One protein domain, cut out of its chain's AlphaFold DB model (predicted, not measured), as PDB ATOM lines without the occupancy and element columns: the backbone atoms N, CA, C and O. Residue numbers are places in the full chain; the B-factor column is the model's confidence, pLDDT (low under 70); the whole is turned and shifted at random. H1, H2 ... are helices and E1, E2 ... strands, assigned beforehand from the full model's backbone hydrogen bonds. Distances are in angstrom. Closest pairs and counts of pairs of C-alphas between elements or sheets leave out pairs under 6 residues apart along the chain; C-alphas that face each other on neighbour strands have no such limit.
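AT A GLANCE: This is residues 12 to 55 of the 117 residues of an uncharacterized protein of bioreactor metagenome (UniProt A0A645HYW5). A short two-stranded antiparallel ribbon, E1 beside E2, forms one long side of a flat, open frame, and the single helix H1 runs along the opposite side. Residues 17 to 23 fold back from E1 to the start of H1, residues 36 to 43 return from H1 to E2, and residues 49 to 55 trail away from E2 as a tail. The printed part has 44 residues, with one named helix and two named strands in the order E1, H1, E2; its class is mixed, helices and strands. It is only just loose, close to compact, with a radius of gyration of the C-alphas of 11.3 A and spans of 34 by 21 by 10 A.

IN THESE COORDINATES: Strand E1 is residues 12 to 16, 13.6 A from first to last C-alpha, and begins at C-alpha 12 (182.334, 129.800, 165.278). Strand E2 is residues 44 to 48, 13.3 A long, and ends at C-alpha 48 (178.241, 131.652, 165.742). Helix H1 is residues 24 to 35, 17.0 A long, from C-alpha 24 at (170.302, 138.731, 168.252).

HOW THE PARTS SIT: E1 and E2 are antiparallel neighbours, with 146 degrees between their directions. The C-alphas of Val 12 and Ser 48 face each other at 4.5 A. N 13 and O 47 are within hydrogen-bond range at 2.8 A, and so are N 45 and O 15 at 2.8 A. In H1 every O i to N i+4 pair is within hydrogen-bond range. Residues 31 to 37, of which 31 to 35 belong to H1, stand free.

THE WHOLE: The C-alphas of Gly 40 and Arg 55 are the two farthest apart, at 36.8 A. The printed part has no cut. The links E1 to H1, with 7 residues, and H1 to E2, with 8, are short. The mean pLDDT of the printed part is 94.2, and no printed residue is under 70.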
ATOM      1  N   VAL A  12     181.642 128.540 164.989       96.75
ATOM      2  CA  VAL A  12     182.334 129.800 165.278       96.75
ATOM      3  C   VAL A  12     182.985 130.322 163.998       96.75
ATOM      4  O   VAL A  12     183.813 129.661 163.376       96.75
ATOM      5  N   LYS A  13     182.605 131.533 163.600       96.94
ATOM      6  CA  LYS A  13     183.021 132.195 162.363       96.94
ATOM      7  C   LYS A  13     183.534 133.598 162.653       96.94
ATOM      8  O   LYS A  13     183.123 134.255 163.612       96.94
ATOM      9  N   VAL A  14     184.401 134.076 161.764       97.69
ATOM     10  CA  VAL A  14     184.925 135.443 161.765       97.69
ATOM     11  C   VAL A  14     184.458 136.134 160.496       97.69
ATOM     12  O   VAL A  14     184.769 135.689 159.393       97.69
ATOM     13  N   THR A  15     183.706 137.222 160.631       97.44
ATOM     14  CA  THR A  15     183.310 138.053 159.486       97.44
ATOM     15  C   THR A  15     183.332 139.531 159.852       97.44
ATOM     16  O   THR A  15     183.473 139.909 161.012       97.44
ATOM     17  N   GLU A  16     183.212 140.388 158.845       96.75
ATOM     18  CA  GLU A  16     183.010 141.821 159.048       96.75
ATOM     19  C   GLU A  16     181.670 142.087 159.764       96.75
ATOM     20  O   GLU A  16     180.667 141.427 159.478       96.75
ATOM     21  N   PHE A  17     181.653 143.048 160.694       96.69
ATOM     22  CA  PHE A  17     180.538 143.323 161.606       96.69
ATOM     23  C   PHE A  17     179.162 143.435 160.929       96.69
ATOM     24  O   PHE A  17     178.176 142.888 161.435       96.69
ATOM     25  N   TRP A  18     179.061 144.104 159.780       95.56
ATOM     26  CA  TRP A  18     177.775 144.285 159.103       95.56
ATOM     27  C   TRP A  18     177.250 143.004 158.448       95.56
ATOM     28  O   TRP A  18     176.036 142.884 158.251       95.56
ATOM     29  N   LYS A  19     178.140 142.044 158.163       96.38
ATOM     30  CA  LYS A  19     177.834 140.729 157.576       96.38
ATOM     31  C   LYS A  19     177.497 139.654 158.614       96.38
ATOM     32  O   LYS A  19     177.147 138.541 158.231       96.38
ATOM     33  N   VAL A  20     177.602 139.951 159.910       96.38
ATOM     34  CA  VAL A  20     177.238 139.009 160.980       96.38
ATOM     35  C   VAL A  20     175.746 138.661 160.902       96.38
ATOM     36  O   VAL A  20     174.885 139.547 160.868       96.38
ATOM     37  N   ASN A  21     175.435 137.365 160.933       94.31
ATOM     38  CA  ASN A  21     174.077 136.819 160.934       94.31
ATOM     39  C   ASN A  21     173.855 135.892 162.152       94.31
ATOM     40  O   ASN A  21     174.757 135.699 162.965       94.31
ATOM     41  N   GLY A  22     172.621 135.416 162.363       91.00
ATOM     42  CA  GLY A  22     172.306 134.437 163.423       91.00
ATOM     43  C   GLY A  22     172.544 134.895 164.874       91.00
ATOM     44  O   GLY A  22     172.532 134.087 165.803       91.00
ATOM     45  N   CYS A  23     172.771 136.193 165.111       93.62
ATOM     46  CA  CYS A  23     173.082 136.730 166.434       93.62
ATOM     47  C   CYS A  23     172.136 137.886 166.816       93.62
ATOM     48  O   CYS A  23     172.278 138.994 166.282       93.62
ATOM     49  N   PRO A  24     171.211 137.683 167.779       92.06
ATOM     50  CA  PRO A  24     170.302 138.731 168.252       92.06
ATOM     51  C   PRO A  24     171.036 139.964 168.795       92.06
ATOM     52  O   PRO A  24     170.642 141.097 168.520       92.06
ATOM     53  N   LEU A  25     172.157 139.752 169.497       93.06
ATOM     54  CA  LEU A  25     172.999 140.842 169.994       93.06
ATOM     55  C   LEU A  25     173.600 141.662 168.844       93.06
ATOM     56  O   LEU A  25     173.594 142.888 168.904       93.06
ATOM     57  N   ALA A  26     174.067 141.009 167.777       94.75
ATOM     58  CA  ALA A  26     174.594 141.702 166.601       94.75
ATOM     59  C   ALA A  26     173.506 142.525 165.895       94.75
ATOM     60  O   ALA A  26     173.762 143.638 165.444       94.75
ATOM     61  N   ALA A  27     172.276 142.007 165.807       94.31
ATOM     62  CA  ALA A  27     171.144 142.741 165.246       94.31
ATOM     63  C   ALA A  27     170.804 143.992 166.074       94.31
ATOM     64  O   ALA A  27     170.716 145.089 165.516       94.31
ATOM     65  N   ALA A  28     170.703 143.847 167.399       94.38
ATOM     66  CA  ALA A  28     170.473 144.967 168.310       94.38
ATOM     67  C   ALA A  28     171.594 146.016 168.221       94.38
ATOM     68  O   ALA A  28     171.324 147.218 168.138       94.38
ATOM     69  N   LEU A  29     172.853 145.567 168.164       95.81
ATOM     70  CA  LEU A  29     174.010 146.447 168.055       95.81
ATOM     71  C   LEU A  29     174.032 147.196 166.718       95.81
ATOM     72  O   LEU A  29     174.250 148.402 166.720       95.81
ATOM     73  N   ARG A  30     173.729 146.539 165.590       95.56
ATOM     74  CA  ARG A  30     173.597 147.209 164.282       95.56
ATOM     75  C   ARG A  30     172.524 148.297 164.316       95.56
ATOM     76  O   ARG A  30     172.758 149.387 163.800       95.56
ATOM     77  N   GLY A  31     171.379 148.032 164.948       96.00
ATOM     78  CA  GLY A  31     170.326 149.032 165.137       96.00
ATOM     79  C   GLY A  31     170.802 150.236 165.952       96.00
ATOM     80  O   GLY A  31     170.592 151.380 165.547       96.00
ATOM     81  N   ARG A  32     171.496 149.993 167.070       95.94
ATOM     82  CA  ARG A  32     172.043 151.058 167.927       95.94
ATOM     83  C   ARG A  32     173.139 151.860 167.228       95.94
ATOM     84  O   ARG A  32     173.105 153.082 167.264       95.94
ATOM     85  N   ILE A  33     174.071 151.193 166.557       95.94
ATOM     86  CA  ILE A  33     175.181 151.833 165.845       95.94
ATOM     87  C   ILE A  33     174.667 152.694 164.688       95.94
ATOM     88  O   ILE A  33     175.137 153.813 164.526       95.94
ATOM     89  N   ARG A  34     173.659 152.241 163.929       95.25
ATOM     90  CA  ARG A  34     173.027 153.070 162.882       95.25
ATOM     91  C   ARG A  34     172.440 154.363 163.448       95.25
ATOM     92  O   ARG A  34     172.614 155.411 162.842       95.25
ATOM     93  N   LYS A  35     171.798 154.301 164.621       96.06
ATOM     94  CA  LYS A  35     171.261 155.491 165.309       96.06
ATOM     95  C   LYS A  35     172.354 156.450 165.792       96.06
ATOM     96  O   LYS A  35     172.105 157.642 165.869       96.06
ATOM     97  N   LEU A  36     173.543 155.936 166.103       95.19
ATOM     98  CA  LEU A  36     174.695 156.725 166.552       95.19
ATOM     99  C   LEU A  36     175.549 157.283 165.397       95.19
ATOM    100  O   LEU A  36     176.616 157.826 165.650       95.19
ATOM    101  N   GLY A  37     175.106 157.149 164.141       93.44
ATOM    102  CA  GLY A  37     175.843 157.649 162.973       93.44
ATOM    103  C   GLY A  37     176.735 156.616 162.277       93.44
ATOM    104  O   GLY A  37     177.472 156.960 161.360       93.44
ATOM    105  N   GLY A  38     176.644 155.336 162.648       92.44
ATOM    106  CA  GLY A  38     177.351 154.242 161.981       92.44
ATOM    107  C   GLY A  38     178.722 153.918 162.579       92.44
ATOM    108  O   GLY A  38     179.043 154.277 163.708       92.44
ATOM    109  N   THR A  39     179.525 153.162 161.829       92.56
ATOM    110  CA  THR A  39     180.888 152.766 162.214       92.56
ATOM    111  C   THR A  39     181.905 153.581 161.426       92.56
ATOM    112  O   THR A  39     181.849 153.567 160.199       92.56
ATOM    113  N   GLY A  40     182.876 154.210 162.095       91.38
ATOM    114  CA  GLY A  40     183.946 154.951 161.409       91.38
ATOM    115  C   GLY A  40     184.898 154.064 160.592       91.38
ATOM    116  O   GLY A  40     185.473 154.514 159.607       91.38
ATOM    117  N   LYS A  41     185.048 152.788 160.968       93.94
ATOM    118  CA  LYS A  41     185.818 151.774 160.232       93.94
ATOM    119  C   LYS A  41     185.101 150.429 160.292       93.94
ATOM    120  O   LYS A  41     184.377 150.153 161.249       93.94
ATOM    121  N   LYS A  42     185.315 149.594 159.275       94.81
ATOM    122  CA  LYS A  42     184.893 148.187 159.298       94.81
ATOM    123  C   LYS A  42     185.775 147.427 160.285       94.81
ATOM    124  O   LYS A  42     186.978 147.667 160.332       94.81
ATOM    125  N   PHE A  43     185.184 146.520 161.051       95.50
ATOM    126  CA  PHE A  43     185.913 145.691 162.006       95.50
ATOM    127  C   PHE A  43     185.415 144.250 161.960       95.50
ATOM    128  O   PHE A  43     184.268 143.973 161.598       95.50
ATOM    129  N   LEU A  44     186.307 143.326 162.308       96.88
ATOM    130  CA  LEU A  44     186.002 141.904 162.363       96.88
ATOM    131  C   LEU A  44     185.258 141.557 163.650       96.88
ATOM    132  O   LEU A  44     185.442 142.173 164.698       96.88
ATOM    133  N   CYS A  45     184.402 140.550 163.561       97.00
ATOM    134  CA  CYS A  45     183.595 140.050 164.655       97.00
ATOM    135  C   CYS A  45     183.594 138.527 164.655       97.00
ATOM    136  O   CYS A  45     183.285 137.895 163.647       97.00
ATOM    137  N   VAL A  46     183.857 137.952 165.827       97.88
ATOM    138  CA  VAL A  46     183.668 136.522 166.088       97.88
ATOM    139  C   VAL A  46     182.228 136.277 166.532       97.88
ATOM    140  O   VAL A  46     181.719 136.976 167.422       97.88
ATOM    141  N   TYR A  47     181.553 135.323 165.899       97.38
ATOM    142  CA  TYR A  47     180.162 134.951 166.168       97.38
ATOM    143  C   TYR A  47     179.912 133.475 165.834       97.38
ATOM    144  O   TYR A  47     180.756 132.833 165.228       97.38
ATOM    145  N   SER A  48     178.748 132.946 166.216       96.38
ATOM    146  CA  SER A  48     178.241 131.652 165.742       96.38
ATOM    147  C   SER A  48     176.884 131.869 165.076       96.38
ATOM    148  O   SER A  48     176.064 132.639 165.597       96.38
ATOM    149  N   ASP A  49     176.660 131.210 163.940       94.75
ATOM    150  CA  ASP A  49     175.433 131.286 163.141       94.75
ATOM    151  C   ASP A  49     174.323 130.331 163.612       94.75
ATOM    152  O   ASP A  49     173.227 130.352 163.057       94.75
ATOM    153  N   GLU A  50     174.566 129.551 164.669       93.62
ATOM    154  CA  GLU A  50     173.538 128.726 165.314       93.62
ATOM    155  C   GLU A  50     172.362 129.594 165.793       93.62
ATOM    156  O   GLU A  50     172.561 130.680 166.331       93.62
ATOM    157  N   ILE A  51     171.121 129.129 165.678       90.44
ATOM    158  CA  ILE A  51     169.960 129.863 166.199       90.44
ATOM    159  C   ILE A  51     169.173 128.928 167.102       90.44
ATOM    160  O   ILE A  51     168.605 127.941 166.648       90.44
ATOM    161  N   PHE A  52     169.118 129.275 168.383       88.81
ATOM    162  CA  PHE A  52     168.332 128.567 169.383       88.81
ATOM    163  C   PHE A  52     167.332 129.524 170.022       88.81
ATOM    164  O   PHE A  52     167.610 130.710 170.218       88.81
ATOM    165  N   GLN A  53     166.158 129.000 170.353       86.31
ATOM    166  CA  GLN A  53     165.169 129.727 171.136       86.31
ATOM    167  C   GLN A  53     165.562 129.673 172.612       86.31
ATOM    168  O   GLN A  53     165.918 128.614 173.131       86.31
ATOM    169  N   ASN A  54     165.509 130.818 173.288       85.69
ATOM    170  CA  ASN A  54     165.725 130.854 174.726       85.69
ATOM    171  C   ASN A  54     164.500 130.242 175.431       85.69
ATOM    172  O   ASN A  54     163.383 130.704 175.220       85.69
ATOM    173  N   ARG A  55     164.724 129.209 176.253       82.81
ATOM    174  CA  ARG A  55     163.689 128.509 177.036       82.81
ATOM    175  C   ARG A  55     163.558 129.014 178.482       82.81
ATOM    176  O   ARG A  55     162.813 128.436 179.256       82.81
TER     177      ARG A  55